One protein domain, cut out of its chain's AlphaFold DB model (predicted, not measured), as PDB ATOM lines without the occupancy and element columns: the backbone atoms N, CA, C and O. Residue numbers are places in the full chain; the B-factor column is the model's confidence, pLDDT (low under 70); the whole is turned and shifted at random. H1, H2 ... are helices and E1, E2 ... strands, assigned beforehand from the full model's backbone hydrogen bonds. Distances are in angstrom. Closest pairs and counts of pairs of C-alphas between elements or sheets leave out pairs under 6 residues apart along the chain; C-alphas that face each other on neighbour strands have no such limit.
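AT A GLANCE: This is residues 242 to 369 of the 1230 residues of the protein "VWA domain-containing protein" of Diaphorobacter ruginosibacter (UniProt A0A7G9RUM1). Two small sheets lie face to face as a sandwich, E1 E2 E5 E10 in one layer and E4 E3 E6 E9 in the other, their strands crossed at 43 degrees. At one end the hairpin E7 and E8 makes a third, two-stranded sheet, and the short helix H1 packs between E7 and E1. The printed part has 128 residues, with ten named strands followed by one named helix; the class is mostly strand, though only 61 residues are in named elements. The first sheet is branched and mixed, and the second, in the order E4 E3 E6 E9, is antiparallel. The whole is compact, with a radius of gyration of the C-alphas of 14.7 A and spans of 43 by 31 by 30 A.

IN THESE COORDINATES: Find C-alpha 247 at (104.290, 77.013, 152.051); from there E1 runs 26.8 A to residue 255. Next come E2, residues 263 to 265, E3, residues 270 to 275 and 17.1 A long, and E4, residues 289 to 294. Read on to E5, residues 300 to 304, and to E6, residues 312 to 317, which begins at C-alpha 312 (107.516, 89.518, 149.830) and is 16.2 A long. E7 is residues 325 to 329, E8 334 to 337, E9 339 to 343 and E10 347 to 349. H1, residues 361 to 369, ends at C-alpha 369 (125.494, 88.894, 170.549).

HOW THE PARTS SIT: Look first along E1: antiparallel E5 and E2 lie on one side, parallel E10 on the other. N 250 and O 301 are 2.8 A apart, N 254 and O 264 2.9 A, and N 348 and O 251 2.8 A. E1 and E2 form a hairpin. In the facing sheet, E3 and E4 form a hairpin, with N 271 and O 293 within hydrogen-bond range at 2.9 A; across the antiparallel neighbours E3 and E6, N 274 and O 313 are within hydrogen-bond range at 2.8 A, and across the antiparallel neighbours E6 and E9, N 314 and O 342 are within it at 2.7 A. E8 runs on into E9 at 61 degrees, and pairs with E7 through N 327 and O 336, 2.8 A. H1 only grazes both four-stranded sheets; its closest C-alphas to E1 are those of Trp 367 and Trp 254, 6.4 A, and to E7 those of Tyr 363 and Val 327, 6.5 A. In H1, 4 of 5 O i to N i+4 pairs are within hydrogen-bond range.

THE WHOLE: The C-alphas farthest apart are those of Gly 245 and Ala 331, 45.6 A. The printed part has no cut. The links E3 to E4 and E10 to H1 are long. Look for pLDDT under 70 at residues 282 to 283, 330 to 332 and 352 to 360; the mean of the printed part is 84.3.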
ATOM      1  N   LEU A 242     104.590  82.122 143.182       82.81
ATOM      2  CA  LEU A 242     104.118  81.538 144.425       82.81
ATOM      3  C   LEU A 242     102.600  81.553 144.360       82.81
ATOM      4  O   LEU A 242     101.994  82.624 144.244       82.81
ATOM      5  N   ALA A 243     101.998  80.373 144.356       85.56
ATOM      6  CA  ALA A 243     100.559  80.245 144.352       85.56
ATOM      7  C   ALA A 243     100.031  80.508 145.761       85.56
ATOM      8  O   ALA A 243     100.661  80.180 146.768       85.56
ATOM      9  N   GLN A 244      98.846  81.102 145.838       91.62
ATOM     10  CA  GLN A 244      98.130  81.210 147.097       91.62
ATOM     11  C   GLN A 244      97.971  79.812 147.714       91.62
ATOM     12  O   GLN A 244      97.471  78.896 147.064       91.62
ATOM     13  N   GLY A 245      98.376  79.663 148.976       89.88
ATOM     14  CA  GLY A 245      98.377  78.379 149.683       89.88
ATOM     15  C   GLY A 245      99.718  77.637 149.686       89.88
ATOM     16  O   GLY A 245      99.869  76.722 150.496       89.88
ATOM     17  N   ASP A 246     100.701  78.043 148.875       92.38
ATOM     18  CA  ASP A 246     102.059  77.489 148.950       92.38
ATOM     19  C   ASP A 246     102.689  77.766 150.325       92.38
ATOM     20  O   ASP A 246     102.457  78.816 150.931       92.38
ATOM     21  N   ILE A 247     103.520  76.841 150.812       92.75
ATOM     22  CA  ILE A 247     104.290  77.013 152.051       92.75
ATOM     23  C   ILE A 247     105.724  77.387 151.691       92.75
ATOM     24  O   ILE A 247     106.447  76.608 151.066       92.75
ATOM     25  N   VAL A 248     106.158  78.561 152.137       90.75
ATOM     26  CA  VAL A 248     107.543  79.021 152.011       90.75
ATOM     27  C   VAL A 248     108.263  78.774 153.331       90.75
ATOM     28  O   VAL A 248     107.762  79.155 154.387       90.75
ATOM     29  N   THR A 249     109.440  78.148 153.267       93.00
ATOM     30  CA  THR A 249     110.348  77.992 154.414       93.00
ATOM     31  C   THR A 249     111.529  78.938 154.244       93.00
ATOM     32  O   THR A 249     112.239  78.874 153.241       93.00
ATOM     33  N   LEU A 250     111.714  79.823 155.216       91.31
ATOM     34  CA  LEU A 250     112.873  80.694 155.355       91.31
ATOM     35  C   LEU A 250     113.883  80.004 156.261       91.31
ATOM     36  O   LEU A 250     113.471  79.486 157.289       91.31
ATOM     37  N   LYS A 251     115.169  80.024 155.910       92.81
ATOM     38  CA  LYS A 251     116.269  79.490 156.717       92.81
ATOM     39  C   LYS A 251     117.357  80.539 156.884       92.81
ATOM     40  O   LYS A 251     117.921  80.995 155.892       92.81
ATOM     41  N   ILE A 252     117.658  80.932 158.114       91.69
ATOM     42  CA  ILE A 252     118.600  82.017 158.405       91.69
ATOM     43  C   ILE A 252     119.676  81.522 159.366       91.69
ATOM     44  O   ILE A 252     119.391  80.849 160.357       91.69
ATOM     45  N   ARG A 253     120.928  81.848 159.048       92.44
ATOM     46  CA  ARG A 253     122.103  81.465 159.827       92.44
ATOM     47  C   ARG A 253     122.989  82.672 160.113       92.44
ATOM     48  O   ARG A 253     123.143  83.550 159.263       92.44
ATOM     49  N   TRP A 254     123.590  82.694 161.294       91.94
ATOM     50  CA  TRP A 254     124.509  83.735 161.753       91.94
ATOM     51  C   TRP A 254     125.953  83.193 161.808       91.94
ATOM     52  O   TRP A 254     126.141  81.974 161.888       91.94
ATOM     53  N   PRO A 255     126.974  84.060 161.685       86.88
ATOM     54  CA  PRO A 255     128.379  83.649 161.654       86.88
ATOM     55  C   PRO A 255     128.920  83.389 163.062       86.88
ATOM     56  O   PRO A 255     128.729  84.226 163.932       86.88
ATOM     57  N   VAL A 256     129.652  82.293 163.279       85.81
ATOM     58  CA  VAL A 256     130.188  81.956 164.620       85.81
ATOM     59  C   VAL A 256     131.462  82.709 165.006       85.81
ATOM     60  O   VAL A 256     131.833  82.714 166.173       85.81
ATOM     61  N   ASP A 257     132.144  83.325 164.038       80.62
ATOM     62  CA  ASP A 257     133.379  84.075 164.250       80.62
ATOM     63  C   ASP A 257     133.567  85.185 163.195       80.62
ATOM     64  O   ASP A 257     132.831  85.289 162.205       80.62
ATOM     65  N   ALA A 258     134.615  85.993 163.375       74.69
ATOM     66  CA  ALA A 258     134.979  87.075 162.461       74.69
ATOM     67  C   ALA A 258     135.549  86.598 161.102       74.69
ATOM     68  O   ALA A 258     135.817  87.417 160.215       74.69
ATOM     69  N   SER A 259     135.745  85.287 160.890       70.88
ATOM     70  CA  SER A 259     136.130  84.752 159.577       70.88
ATOM     71  C   SER A 259     134.941  84.766 158.609       70.88
ATOM     72  O   SER A 259     135.134  84.985 157.404       70.88
ATOM     73  N   TYR A 260     133.714  84.627 159.131       76.00
ATOM     74  CA  TYR A 260     132.472  84.458 158.365       76.00
ATOM     75  C   TYR A 260     132.517  83.238 157.429       76.00
ATOM     76  O   TYR A 260     132.031  83.292 156.298       76.00
ATOM     77  N   THR A 261     133.156  82.152 157.867       75.69
ATOM     78  CA  THR A 261     133.262  80.899 157.093       75.69
ATOM     79  C   THR A 261     132.398  79.771 157.651       75.69
ATOM     80  O   THR A 261     132.043  78.847 156.918       75.69
ATOM     81  N   GLN A 262     132.019  79.864 158.924       84.38
ATOM     82  CA  GLN A 262     131.187  78.897 159.629       84.38
ATOM     83  C   GLN A 262     129.922  79.579 160.153       84.38
ATOM     84  O   GLN A 262     129.959  80.728 160.597       84.38
ATOM     85  N   PHE A 263     128.795  78.868 160.078       91.50
ATOM     86  CA  PHE A 263     127.475  79.424 160.362       91.50
ATOM     87  C   PHE A 263     126.616  78.452 161.154       91.50
ATOM     88  O   PHE A 263     126.564  77.258 160.838       91.50
ATOM     89  N   LEU A 264     125.872  78.990 162.115       95.75
ATOM     90  CA  LEU A 264     124.879  78.259 162.893       95.75
ATOM     91  C   LEU A 264     123.475  78.824 162.657       95.75
ATOM     92  O   LEU A 264     123.339  79.984 162.269       95.75
ATOM     93  N   PRO A 265     122.419  78.014 162.845       96.25
ATOM     94  CA  PRO A 265     121.049  78.511 162.807       96.25
ATOM     95  C   PRO A 265     120.819  79.682 163.767       96.25
ATOM     96  O   PRO A 265     121.305  79.644 164.895       96.25
ATOM     97  N   LEU A 266     120.097  80.710 163.309       95.25
ATOM     98  CA  LEU A 266     119.678  81.837 164.147       95.25
ATOM     99  C   LEU A 266     118.320  81.525 164.768       95.25
ATOM    100  O   LEU A 266     117.334  81.436 164.047       95.25
ATOM    101  N   GLU A 267     118.260  81.388 166.082       95.56
ATOM    102  CA  GLU A 267     117.052  81.010 166.819       95.56
ATOM    103  C   GLU A 267     116.452  82.217 167.549       95.56
ATOM    104  O   GLU A 267     117.168  83.139 167.935       95.56
ATOM    105  N   GLY A 268     115.128  82.246 167.719       94.38
ATOM    106  CA  GLY A 268     114.442  83.216 168.579       94.38
ATOM    107  C   GLY A 268     114.295  84.631 168.013       94.38
ATOM    108  O   GLY A 268     113.432  85.387 168.466       94.38
ATOM    109  N   ALA A 269     115.079  84.995 166.994       94.06
ATOM    110  CA  ALA A 269     114.984  86.298 166.344       94.06
ATOM    111  C   ALA A 269     113.588  86.520 165.756       94.06
ATOM    112  O   ALA A 269     113.035  85.663 165.055       94.06
ATOM    113  N   ARG A 270     113.020  87.699 166.022       94.31
ATOM    114  CA  ARG A 270     111.697  88.064 165.522       94.31
ATOM    115  C   ARG A 270     111.751  88.272 164.013       94.31
ATOM    116  O   ARG A 270     112.632  88.956 163.492       94.31
ATOM    117  N   ILE A 271     110.759  87.721 163.322       92.62
ATOM    118  CA  ILE A 271     110.611  87.817 161.874       92.62
ATOM    119  C   ILE A 271     109.255  88.418 161.506       92.62
ATOM    120  O   ILE A 271     108.225  88.056 162.076       92.62
ATOM    121  N   ALA A 272     109.242  89.337 160.546       92.88
ATOM    122  CA  ALA A 272     108.032  89.885 159.944       92.88
ATOM    123  C   ALA A 272     108.111  89.753 158.424       92.88
ATOM    124  O   ALA A 272     109.110  90.130 157.813       92.88
ATOM    125  N   VAL A 273     107.063  89.212 157.806       92.31
ATOM    126  CA  VAL A 273     106.988  89.052 156.352       92.31
ATOM    127  C   VAL A 273     105.913  89.986 155.814       92.31
ATOM    128  O   VAL A 273     104.744  89.931 156.213       92.31
ATOM    129  N   VAL A 274     106.334  90.864 154.910       90.75
ATOM    130  CA  VAL A 274     105.508  91.921 154.330       90.75
ATOM    131  C   VAL A 274     105.292  91.675 152.845       90.75
ATOM    132  O   VAL A 274     106.194  91.223 152.139       90.75
ATOM    133  N   ASN A 275     104.094  91.978 152.358       90.44
ATOM    134  CA  ASN A 275     103.768  91.981 150.941       90.44
ATOM    135  C   ASN A 275     104.232  93.305 150.328       90.44
ATOM    136  O   ASN A 275     103.668  94.358 150.615       90.44
ATOM    137  N   LEU A 276     105.233  93.248 149.448       85.62
ATOM    138  CA  LEU A 276     105.841  94.420 148.816       85.62
ATOM    139  C   LEU A 276     104.840  95.254 148.008       85.62
ATOM    140  O   LEU A 276     105.027  96.460 147.895       85.62
ATOM    141  N   ALA A 277     103.759  94.654 147.499       85.62
ATOM    142  CA  ALA A 277     102.705  95.396 146.804       85.62
ATOM    143  C   ALA A 277     101.917  96.347 147.731       85.62
ATOM    144  O   ALA A 277     101.201  97.221 147.249       85.62
ATOM    145  N   GLN A 278     102.024  96.169 149.052       85.00
ATOM    146  CA  GLN A 278     101.328  96.953 150.077       85.00
ATOM    147  C   GLN A 278     102.265  97.898 150.848       85.00
ATOM    148  O   GLN A 278     101.813  98.614 151.742       85.00
ATOM    149  N   VAL A 279     103.558  97.907 150.517       80.50
ATOM    150  CA  VAL A 279     104.574  98.736 151.175       80.50
ATOM    151  C   VAL A 279     104.692 100.068 150.432       80.50
ATOM    152  O   VAL A 279     105.032 100.093 149.252       80.50
ATOM    153  N   GLN A 280     104.426 101.177 151.124       78.50
ATOM    154  CA  GLN A 280     104.638 102.539 150.614       78.50
ATOM    155  C   GLN A 280     105.947 103.130 151.151       78.50
ATOM    156  O   GLN A 280     106.684 103.763 150.399       78.50
ATOM    157  N   ASP A 281     106.257 102.882 152.427       71.62
ATOM    158  CA  ASP A 281     107.542 103.185 153.047       71.62
ATOM    159  C   ASP A 281     108.398 101.907 153.114       71.62
ATOM    160  O   ASP A 281     108.130 101.010 153.916       71.62
ATOM    161  N   PRO A 282     109.467 101.795 152.307       65.62
ATOM    162  CA  PRO A 282     110.316 100.610 152.277       65.62
ATOM    163  C   PRO A 282     111.142 100.388 153.556       65.62
ATOM    164  O   PRO A 282     111.899  99.412 153.599       65.62
ATOM    165  N   SER A 283     111.048 101.270 154.554       65.06
ATOM    166  CA  SER A 283     111.758 101.192 155.833       65.06
ATOM    167  C   SER A 283     110.893 100.803 157.037       65.06
ATOM    168  O   SER A 283     111.456 100.528 158.096       65.06
ATOM    169  N   ASP A 284     109.570 100.710 156.874       75.56
ATOM    170  CA  ASP A 284     108.661 100.272 157.936       75.56
ATOM    171  C   ASP A 284     108.467  98.739 157.898       75.56
ATOM    172  O   ASP A 284     107.952  98.206 156.908       75.56
ATOM    173  N   PRO A 285     108.880  97.994 158.944       76.75
ATOM    174  CA  PRO A 285     108.693  96.547 159.012       76.75
ATOM    175  C   PRO A 285     107.248  96.102 159.272       76.75
ATOM    176  O   PRO A 285     106.942  94.919 159.117       76.75
ATOM    177  N   GLU A 286     106.358  97.016 159.658       84.75
ATOM    178  CA  GLU A 286     104.967  96.708 159.992       84.75
ATOM    179  C   GLU A 286     104.012  96.956 158.812       84.75
ATOM    180  O   GLU A 286     102.960  96.316 158.712       84.75
ATOM    181  N   GLN A 287     104.375  97.836 157.873       83.50
ATOM    182  CA  GLN A 287     103.532  98.146 156.720       83.50
ATOM    183  C   GLN A 287     103.488  96.979 155.721       83.50
ATOM    184  O   GLN A 287     104.512  96.468 155.276       83.50
ATOM    185  N   GLY A 288     102.280  96.546 155.348       83.12
ATOM    186  CA  GLY A 288     102.089  95.404 154.446       83.12
ATOM    187  C   GLY A 288     102.408  94.043 155.081       83.12
ATOM    188  O   GLY A 288     102.440  93.039 154.369       83.12
ATOM    189  N   LYS A 289     102.646  93.985 156.401       92.75
ATOM    190  CA  LYS A 289     102.865  92.740 157.148       92.75
ATOM    191  C   LYS A 289     101.626  91.853 157.097       92.75
ATOM    192  O   LYS A 289     100.548  92.263 157.518       92.75
ATOM    193  N   PHE A 290     101.797  90.616 156.639       92.75
ATOM    194  CA  PHE A 290     100.726  89.613 156.636       92.75
ATOM    195  C   PHE A 290     101.017  88.428 157.565       92.75
ATOM    196  O   PHE A 290     100.105  87.679 157.899       92.75
ATOM    197  N   THR A 291     102.268  88.255 158.001       94.12
ATOM    198  CA  THR A 291     102.642  87.255 159.006       94.12
ATOM    199  C   THR A 291     103.895  87.683 159.771       94.12
ATOM    200  O   THR A 291     104.710  88.465 159.276       94.12
ATOM    201  N   SER A 292     104.044  87.174 160.989       94.56
ATOM    202  CA  SER A 292     105.226  87.357 161.830       94.56
ATOM    203  C   SER A 292     105.347  86.232 162.849       94.56
ATOM    204  O   SER A 292     104.347  85.602 163.187       94.56
ATOM    205  N   GLY A 293     106.544  86.030 163.383       93.94
ATOM    206  CA  GLY A 293     106.815  85.075 164.454       93.94
ATOM    207  C   GLY A 293     108.267  85.158 164.907       93.94
ATOM    208  O   GLY A 293     108.865  86.233 164.855       93.94
ATOM    209  N   GLN A 294     108.829  84.025 165.311       94.94
ATOM    210  CA  GLN A 294     110.246  83.861 165.634       94.94
ATOM    211  C   GLN A 294     110.834  82.719 164.802       94.94
ATOM    212  O   GLN A 294     110.098  81.836 164.354       94.94
ATOM    213  N   LEU A 295     112.146  82.756 164.584       95.38
ATOM    214  CA  LEU A 295     112.878  81.624 164.023       95.38
ATOM    215  C   LEU A 295     112.931  80.471 165.033       95.38
ATOM    216  O   LEU A 295     113.184  80.700 166.215       95.38
ATOM    217  N   ASP A 296     112.700  79.245 164.564       95.56
ATOM    218  CA  ASP A 296     112.811  78.041 165.392       95.56
ATOM    219  C   ASP A 296     114.277  77.619 165.638       95.56
ATOM    220  O   ASP A 296     115.216  78.251 165.152       95.56
ATOM    221  N   ALA A 297     114.487  76.517 166.367       94.56
ATOM    222  CA  ALA A 297     115.816  75.980 166.686       94.56
ATOM    223  C   ALA A 297     116.671  75.587 165.460       94.56
ATOM    224  O   ALA A 297     117.888  75.432 165.569       94.56
ATOM    225  N   ASN A 298     116.058  75.419 164.284       95.12
ATOM    226  CA  ASN A 298     116.753  75.171 163.017       95.12
ATOM    227  C   ASN A 298     116.998  76.460 162.222       95.12
ATOM    228  O   ASN A 298     117.519  76.406 161.098       95.12
ATOM    229  N   GLY A 299     116.662  77.611 162.807       94.62
ATOM    230  CA  GLY A 299     116.702  78.914 162.166       94.62
ATOM    231  C   GLY A 299     115.670  79.034 161.060       94.62
ATOM    232  O   GLY A 299     115.924  79.718 160.064       94.62
ATOM    233  N   GLU A 300     114.544  78.324 161.189       96.50
ATOM    234  CA  GLU A 300     113.504  78.261 160.174       96.50
ATOM    235  C   GLU A 300     112.246  79.048 160.564       96.50
ATOM    236  O   GLU A 300     111.826  79.082 161.719       96.50
ATOM    237  N   PHE A 301     111.608  79.671 159.570       95.81
ATOM    238  CA  PHE A 301     110.260  80.231 159.694       95.81
ATOM    239  C   PHE A 301     109.426  79.866 158.474       95.81
ATOM    240  O   PHE A 301     109.857  80.040 157.332       95.81
ATOM    241  N   LYS A 302     108.214  79.364 158.714       95.19
ATOM    242  CA  LYS A 302     107.308  78.889 157.665       95.19
ATOM    243  C   LYS A 302     106.096  79.795 157.574       95.19
ATOM    244  O   LYS A 302     105.475  80.099 158.588       95.19
ATOM    245  N   PHE A 303     105.730  80.187 156.358       94.25
ATOM    246  CA  PHE A 303     104.497  80.929 156.125       94.25
ATOM    247  C   PHE A 303     103.745  80.442 154.894       94.25
ATOM    248  O   PHE A 303     104.337  79.980 153.919       94.25
ATOM    249  N   THR A 304     102.426  80.598 154.949       94.44
ATOM    250  CA  THR A 304     101.529  80.322 153.830       94.44
ATOM    251  C   THR A 304     101.389  81.565 152.963       94.44
ATOM    252  O   THR A 304     101.138  82.664 153.463       94.44
ATOM    253  N   VAL A 305     101.543  81.398 151.656       93.25
ATOM    254  CA  VAL A 305     101.436  82.472 150.667       93.25
ATOM    255  C   VAL A 305      99.984  82.981 150.608       93.25
ATOM    256  O   VAL A 305      99.080  82.194 150.309       93.25
ATOM    257  N   PRO A 306      99.720  84.280 150.876       91.75
ATOM    258  CA  PRO A 306      98.358  84.804 150.997       91.75
ATOM    259  C   PRO A 306      97.730  85.189 149.650       91.75
ATOM    260  O   PRO A 306      96.510  85.303 149.564       91.75
ATOM    261  N   VAL A 307      98.541  85.407 148.608       90.62
ATOM    262  CA  VAL A 307      98.113  85.853 147.271       90.62
ATOM    263  C   VAL A 307      98.973  85.208 146.184       90.62
ATOM    264  O   VAL A 307     100.143  84.920 146.418       90.62
ATOM    265  N   ASN A 308      98.413  85.023 144.987       89.62
ATOM    266  CA  ASN A 308      99.180  84.566 143.827       89.62
ATOM    267  C   ASN A 308     100.264  85.584 143.431       89.62
ATOM    268  O   ASN A 308     100.036  86.790 143.504       89.62
ATOM    269  N   ASP A 309     101.414  85.082 142.976       85.75
ATOM    270  CA  ASP A 309     102.596  85.866 142.585       85.75
ATOM    271  C   ASP A 309     103.094  86.821 143.689       85.75
ATOM    272  O   ASP A 309     103.529  87.946 143.434       85.75
ATOM    273  N   LEU A 310     103.029  86.368 144.948       88.31
ATOM    274  CA  LEU A 310     103.481  87.143 146.102       88.31
ATOM    275  C   LEU A 310     104.928  87.630 145.925       88.31
ATOM    276  O   LEU A 310     105.881  86.846 145.934       88.31
ATOM    277  N   LYS A 311     105.094  88.955 145.917       87.88
ATOM    278  CA  LYS A 311     106.377  89.607 146.188       87.88
ATOM    279  C   LYS A 311     106.427  89.973 147.666       87.88
ATOM    280  O   LYS A 311     105.648  90.791 148.137       87.88
ATOM    281  N   TYR A 312     107.337  89.350 148.396       86.69
ATOM    282  CA  TYR A 312     107.516  89.518 149.830       86.69
ATOM    283  C   TYR A 312     108.914  90.005 150.203       86.69
ATOM    284  O   TYR A 312     109.904  89.701 149.527       86.69
ATOM    285  N   ARG A 313     108.955  90.709 151.333       86.44
ATOM    286  CA  ARG A 313     110.147  91.117 152.077       86.44
ATOM    287  C   ARG A 313     110.072  90.553 153.484       86.44
ATOM    288  O   ARG A 313     109.002  90.491 154.078       86.44
ATOM    289  N   VAL A 314     111.218  90.159 153.998       86.75
ATOM    290  CA  VAL A 314     111.414  89.638 155.340       86.75
ATOM    291  C   VAL A 314     112.201  90.671 156.132       86.75
ATOM    292  O   VAL A 314     113.240  91.152 155.682       86.75
ATOM    293  N   TRP A 315     111.706  90.996 157.315       87.94
ATOM    294  CA  TRP A 315     112.404  91.774 158.320       87.94
ATOM    295  C   TRP A 315     112.785  90.860 159.470       87.94
ATOM    296  O   TRP A 315     111.915  90.258 160.091       87.94
ATOM    297  N   LEU A 316     114.079  90.778 159.743       90.00
ATOM    298  CA  LEU A 316     114.621  90.221 160.971       90.00
ATOM    299  C   LEU A 316     114.858  91.351 161.953       90.00
ATOM    300  O   LEU A 316     115.369  92.405 161.574       90.00
ATOM    301  N   ILE A 317     114.472  91.130 163.200       91.75
ATOM    302  CA  ILE A 317     114.507  92.130 164.257       91.75
ATOM    303  C   ILE A 317     115.173  91.480 165.472       91.75
ATOM    304  O   ILE A 317     114.688  90.468 165.978       91.75
ATOM    305  N   GLY A 318     116.284  92.059 165.929       92.75
ATOM    306  CA  GLY A 318     117.043  91.641 167.110       92.75
ATOM    307  C   GLY A 318     116.359  92.051 168.412       92.75
ATOM    308  O   GLY A 318     116.967  92.680 169.273       92.75
ATOM    309  N   GLU A 319     115.068  91.751 168.522       91.25
ATOM    310  CA  GLU A 319     114.228  92.012 169.686       91.25
ATOM    311  C   GLU A 319     113.744  90.680 170.264       91.25
ATOM    312  O   GLU A 319     113.277  89.804 169.534       91.25
ATOM    313  N   HIS A 320     113.830  90.568 171.583       93.81
ATOM    314  CA  HIS A 320     113.301  89.486 172.396       93.81
ATOM    315  C   HIS A 320     112.405  90.074 173.498       93.81
ATOM    316  O   HIS A 320     112.458  91.271 173.782       93.81
ATOM    317  N   GLU A 321     111.577  89.261 174.157       92.06
ATOM    318  CA  GLU A 321     110.733  89.775 175.246       92.06
ATOM    319  C   GLU A 321     111.541  90.262 176.461       92.06
ATOM    320  O   GLU A 321     111.041  91.087 177.223       92.06
ATOM    321  N   LYS A 322     112.787  89.788 176.623       94.62
ATOM    322  CA  LYS A 322     113.688  90.133 177.740       94.62
ATOM    323  C   LYS A 322     114.756  91.171 177.415       94.62
ATOM    324  O   LYS A 322     115.335  91.730 178.339       94.62
ATOM    325  N   PHE A 323     115.050  91.405 176.140       95.75
ATOM    326  CA  PHE A 323     116.108  92.318 175.717       95.75
ATOM    327  C   PHE A 323     115.893  92.769 174.273       95.75
ATOM    328  O   PHE A 323     115.184  92.140 173.491       95.75
ATOM    329  N   LYS A 324     116.562  93.847 173.882       95.25
ATOM    330  CA  LYS A 324     116.653  94.290 172.486       95.25
ATOM    331  C   LYS A 324     118.089  94.652 172.171       95.25
ATOM    332  O   LYS A 324     118.766  95.236 173.010       95.25
ATOM    333  N   VAL A 325     118.537  94.332 170.967       95.31
ATOM    334  CA  VAL A 325     119.899  94.623 170.525       95.31
ATOM    335  C   VAL A 325     119.911  95.913 169.719       95.31
ATOM    336  O   VAL A 325     119.076  96.125 168.834       95.31
ATOM    337  N   GLN A 326     120.868  96.779 170.029       91.94
ATOM    338  CA  GLN A 326     121.190  97.954 169.236       91.94
ATOM    339  C   GLN A 326     122.603  97.852 168.672       91.94
ATOM    340  O   GLN A 326     123.503  97.322 169.318       91.94
ATOM    341  N   VAL A 327     122.792  98.382 167.471       86.81
ATOM    342  CA  VAL A 327     124.080  98.463 166.786       86.81
ATOM    343  C   VAL A 327     124.533  99.911 166.820       86.81
ATOM    344  O   VAL A 327     123.832 100.789 166.312       86.81
ATOM    345  N   HIS A 328     125.674 100.166 167.453       82.50
ATOM    346  CA  HIS A 328     126.289 101.481 167.472       82.50
ATOM    347  C   HIS A 328     127.145 101.693 166.218       82.50
ATOM    348  O   HIS A 328     127.922 100.827 165.829       82.50
ATOM    349  N   ASN A 329     127.006 102.856 165.585       75.81
ATOM    350  CA  ASN A 329     127.838 103.280 164.466       75.81
ATOM    351  C   ASN A 329     128.743 104.426 164.922       75.81
ATOM    352  O   ASN A 329     128.268 105.536 165.158       75.81
ATOM    353  N   SER A 330     130.048 104.176 165.007       68.31
ATOM    354  CA  SER A 330     131.014 105.130 165.563       68.31
ATOM    355  C   SER A 330     131.199 106.395 164.717       68.31
ATOM    356  O   SER A 330     131.555 107.440 165.254       68.31
ATOM    357  N   ALA A 331     130.940 106.341 163.406       66.75
ATOM    358  CA  ALA A 331     131.071 107.501 162.523       66.75
ATOM    359  C   ALA A 331     129.896 108.483 162.673       66.75
ATOM    360  O   ALA A 331     130.098 109.697 162.646       66.75
ATOM    361  N   SER A 332     128.673 107.971 162.858       68.62
ATOM    362  CA  SER A 332     127.477 108.797 163.082       68.62
ATOM    363  C   SER A 332     127.136 109.007 164.563       68.62
ATOM    364  O   SER A 332     126.349 109.890 164.896       68.62
ATOM    365  N   GLY A 333     127.698 108.206 165.468       71.31
ATOM    366  CA  GLY A 333     127.370 108.197 166.897       71.31
ATOM    367  C   GLY A 333     125.960 107.681 167.221       71.31
ATOM    368  O   GLY A 333     125.497 107.845 168.355       71.31
ATOM    369  N   LEU A 334     125.255 107.101 166.242       75.38
ATOM    370  CA  LEU A 334     123.904 106.564 166.396       75.38
ATOM    371  C   LEU A 334     123.934 105.125 166.905       75.38
ATOM    372  O   LEU A 334     124.702 104.309 166.406       75.38
ATOM    373  N   SER A 335     123.027 104.808 167.829       82.56
ATOM    374  CA  SER A 335     122.671 103.426 168.164       82.56
ATOM    375  C   SER A 335     121.288 103.113 167.599       82.56
ATOM    376  O   SER A 335     120.304 103.759 167.972       82.56
ATOM    377  N   GLU A 336     121.212 102.144 166.689       80.44
ATOM    378  CA  GLU A 336     119.987 101.770 165.972       80.44
ATOM    379  C   GLU A 336     119.541 100.355 166.334       80.44
ATOM    380  O   GLU A 336     120.359  99.515 166.688       80.44
ATOM    381  N   ALA A 337     118.239 100.069 166.258       85.94
ATOM    382  CA  ALA A 337     117.738  98.718 166.508       85.94
ATOM    383  C   ALA A 337     118.330  97.727 165.493       85.94
ATOM    384  O   ALA A 337     118.293  97.987 164.290       85.94
ATOM    385  N   LEU A 338     118.814  96.576 165.971       90.38
ATOM    386  CA  LEU A 338     119.326  95.515 165.110       90.38
ATOM    387  C   LEU A 338     118.202  95.016 164.199       90.38
ATOM    388  O   LEU A 338     117.262  94.355 164.644       90.38
ATOM    389  N   ARG A 339     118.280  95.362 162.917       85.62
ATOM    390  CA  ARG A 339     117.299  94.967 161.907       85.62
ATOM    391  C   ARG A 339     118.000  94.556 160.630       85.62
ATOM    392  O   ARG A 339     118.954  95.200 160.203       85.62
ATOM    393  N   LEU A 340     117.492  93.509 159.994       80.19
ATOM    394  CA  LEU A 340     117.980  93.033 158.706       80.19
ATOM    395  C   LEU A 340     116.810  92.845 157.742       80.19
ATOM    396  O   LEU A 340     115.789  92.253 158.079       80.19
ATOM    397  N   ARG A 341     116.968  93.370 156.528       79.69
ATOM    398  CA  ARG A 341     115.951  93.355 155.474       79.69
ATOM    399  C   ARG A 341     116.357  92.403 154.359       79.69
ATOM    400  O   ARG A 341     117.438  92.553 153.792       79.69
ATOM    401  N   LEU A 342     115.471  91.478 154.005       78.50
ATOM    402  CA  LEU A 342     115.734  90.440 153.018       78.50
ATOM    403  C   LEU A 342     114.566  90.314 152.026       78.50
ATOM    404  O   LEU A 342     113.451  89.976 152.411       78.50
ATOM    405  N   ASP A 343     114.812  90.538 150.737       78.38
ATOM    406  CA  ASP A 343     113.756  90.495 149.717       78.38
ATOM    407  C   ASP A 343     113.794  89.166 148.951       78.38
ATOM    408  O   ASP A 343     114.831  88.806 148.399       78.38
ATOM    409  N   GLN A 344     112.652  88.464 148.878       77.62
ATOM    410  CA  GLN A 344     112.467  87.257 148.049       77.62
ATOM    411  C   GLN A 344     113.490  86.123 148.293       77.62
ATOM    412  O   GLN A 344     113.917  85.461 147.346       77.62
ATOM    413  N   VAL A 345     113.890  85.879 149.544       71.94
ATOM    414  CA  VAL A 345     114.890  84.851 149.891       71.94
ATOM    415  C   VAL A 345     114.316  83.739 150.751       71.94
ATOM    416  O   VAL A 345     113.430  83.985 151.557       71.94
ATOM    417  N   THR A 346     114.865  82.532 150.615       78.25
ATOM    418  CA  THR A 346     114.493  81.352 151.416       78.25
ATOM    419  C   THR A 346     115.652  80.766 152.221       78.25
ATOM    420  O   THR A 346     115.406  79.999 153.143       78.25
ATOM    421  N   ALA A 347     116.903  81.133 151.927       82.69
ATOM    422  CA  ALA A 347     118.082  80.722 152.689       82.69
ATOM    423  C   ALA A 347     119.108  81.865 152.746       82.69
ATOM    424  O   ALA A 347     119.464  82.406 151.695       82.69
ATOM    425  N   VAL A 348     119.563  82.237 153.946       82.81
ATOM    426  CA  VAL A 348     120.470  83.374 154.176       82.81
ATOM    427  C   VAL A 348     121.549  83.025 155.192       82.81
ATOM    428  O   VAL A 348     121.243  82.588 156.298       82.81
ATOM    429  N   ASP A 349     122.792  83.318 154.820       84.38
ATOM    430  CA  ASP A 349     123.922  83.432 155.740       84.38
ATOM    431  C   ASP A 349     124.208  84.909 155.962       84.38
ATOM    432  O   ASP A 349     124.335  85.667 154.996       84.38
ATOM    433  N   ILE A 350     124.271  85.329 157.224       82.19
ATOM    434  CA  ILE A 350     124.519  86.727 157.565       82.19
ATOM    435  C   ILE A 350     126.024  87.022 157.422       82.19
ATOM    436  O   ILE A 350     126.820  86.683 158.295       82.19
ATOM    437  N   ILE A 351     126.423  87.641 156.308       73.62
ATOM    438  CA  ILE A 351     127.801  87.976 155.927       73.62
ATOM    439  C   ILE A 351     127.971  89.434 155.464       73.62
ATOM    440  O   ILE A 351     127.183  89.914 154.644       73.62
ATOM    441  N   PRO A 352     129.021  90.145 155.913       69.56
ATOM    442  CA  PRO A 352     129.226  91.544 155.543       69.56
ATOM    443  C   PRO A 352     129.386  91.749 154.030       69.56
ATOM    444  O   PRO A 352     130.037  90.960 153.338       69.56
ATOM    445  N   GLY A 353     128.828  92.842 153.510       55.88
ATOM    446  CA  GLY A 353     129.098  93.341 152.159       55.88
ATOM    447  C   GLY A 353     128.519  92.538 150.985       55.88
ATOM    448  O   GLY A 353     128.723  92.953 149.841       55.88
ATOM    449  N   GLN A 354     127.784  91.436 151.200       52.88
ATOM    450  CA  GLN A 354     127.143  90.709 150.092       52.88
ATOM    451  C   GLN A 354     125.794  91.317 149.669       52.88
ATOM    452  O   GLN A 354     124.913  91.517 150.507       52.88
ATOM    453  N   PRO A 355     125.576  91.581 148.367       44.84
ATOM    454  CA  PRO A 355     124.267  91.945 147.826       44.84
ATOM    455  C   PRO A 355     123.233  90.801 147.914       44.84
ATOM    456  O   PRO A 355     123.614  89.631 147.889       44.84
ATOM    457  N   PRO A 356     121.921  91.114 147.952       42.62
ATOM    458  CA  PRO A 356     121.342  92.462 147.981       42.62
ATOM    459  C   PRO A 356     121.493  93.168 149.338       42.62
ATOM    460  O   PRO A 356     120.957  94.256 149.523       42.62
ATOM    461  N   PHE A 357     122.192  92.555 150.292       50.31
ATOM    462  CA  PHE A 357     122.023  92.863 151.701       50.31
ATOM    463  C   PHE A 357     123.005  93.887 152.275       50.31
ATOM    464  O   PHE A 357     122.634  94.565 153.223       50.31
ATOM    465  N   GLY A 358     124.197  94.057 151.690       53.72
ATOM    466  CA  GLY A 358     125.047  95.251 151.833       53.72
ATOM    467  C   GLY A 358     125.280  95.784 153.256       53.72
ATOM    468  O   GLY A 358     125.443  96.990 153.401       53.72
ATOM    469  N   TYR A 359     125.269  94.933 154.285       62.03
ATOM    470  CA  TYR A 359     125.447  95.341 155.682       62.03
ATOM    471  C   TYR A 359     126.914  95.264 156.114       62.03
ATOM    472  O   TYR A 359     127.714  94.534 155.522       62.03
ATOM    473  N   SER A 360     127.264  96.051 157.129       68.81
ATOM    474  CA  SER A 360     128.613  96.148 157.682       68.81
ATOM    475  C   SER A 360     128.916  94.997 158.656       68.81
ATOM    476  O   SER A 360     128.020  94.218 159.011       68.81
ATOM    477  N   SER A 361     130.178  94.830 159.058       70.44
ATOM    478  CA  SER A 361     130.575  93.792 160.021       70.44
ATOM    479  C   SER A 361     129.921  93.967 161.387       70.44
ATOM    480  O   SER A 361     129.547  92.958 161.984       70.44
ATOM    481  N   GLU A 362     129.659  95.204 161.810       74.25
ATOM    482  CA  GLU A 362     128.993  95.554 163.069       74.25
ATOM    483  C   GLU A 362     127.617  94.885 163.187       74.25
ATOM    484  O   GLU A 362     127.255  94.350 164.235       74.25
ATOM    485  N   TYR A 363     126.858  94.846 162.086       79.94
ATOM    486  CA  TYR A 363     125.545  94.196 162.046       79.94
ATOM    487  C   TYR A 363     125.651  92.673 162.098       79.94
ATOM    488  O   TYR A 363     124.856  92.028 162.778       79.94
ATOM    489  N   ALA A 364     126.609  92.080 161.382       80.75
ATOM    490  CA  ALA A 364     126.802  90.629 161.388       80.75
ATOM    491  C   ALA A 364     127.285  90.126 162.763       80.75
ATOM    492  O   ALA A 364     126.837  89.080 163.228       80.75
ATOM    493  N   GLN A 365     128.146  90.900 163.423       84.06
ATOM    494  CA  GLN A 365     128.623  90.677 164.787       84.06
ATOM    495  C   GLN A 365     127.491  90.776 165.817       84.06
ATOM    496  O   GLN A 365     127.353  89.904 166.671       84.06
ATOM    497  N   ALA A 366     126.616  91.776 165.692       89.94
ATOM    498  CA  ALA A 366     125.493  91.962 166.607       89.94
ATOM    499  C   ALA A 366     124.511  90.774 166.636       89.94
ATOM    500  O   ALA A 366     123.852  90.549 167.650       89.94
ATOM    501  N   TRP A 367     124.427  89.978 165.562       92.69
ATOM    502  CA  TRP A 367     123.630  88.746 165.556       92.69
ATOM    503  C   TRP A 367     124.249  87.607 166.381       92.69
ATOM    504  O   TRP A 367     123.498  86.800 166.923       92.69
ATOM    505  N   SER A 368     125.578  87.566 166.539       92.19
ATOM    506  CA  SER A 368     126.238  86.671 167.508       92.19
ATOM    507  C   SER A 368     125.862  87.062 168.937       92.19
ATOM    508  O   SER A 368     125.421  86.218 169.713       92.19
ATOM    509  N   VAL A 369     125.917  88.363 169.244       93.62
ATOM    510  CA  VAL A 369     125.494  88.894 170.549       93.62
ATOM    511  C   VAL A 369     124.020  88.600 170.823       93.62
ATOM    512  O   VAL A 369     123.671  88.146 171.910       93.62
TER     513      VAL A 369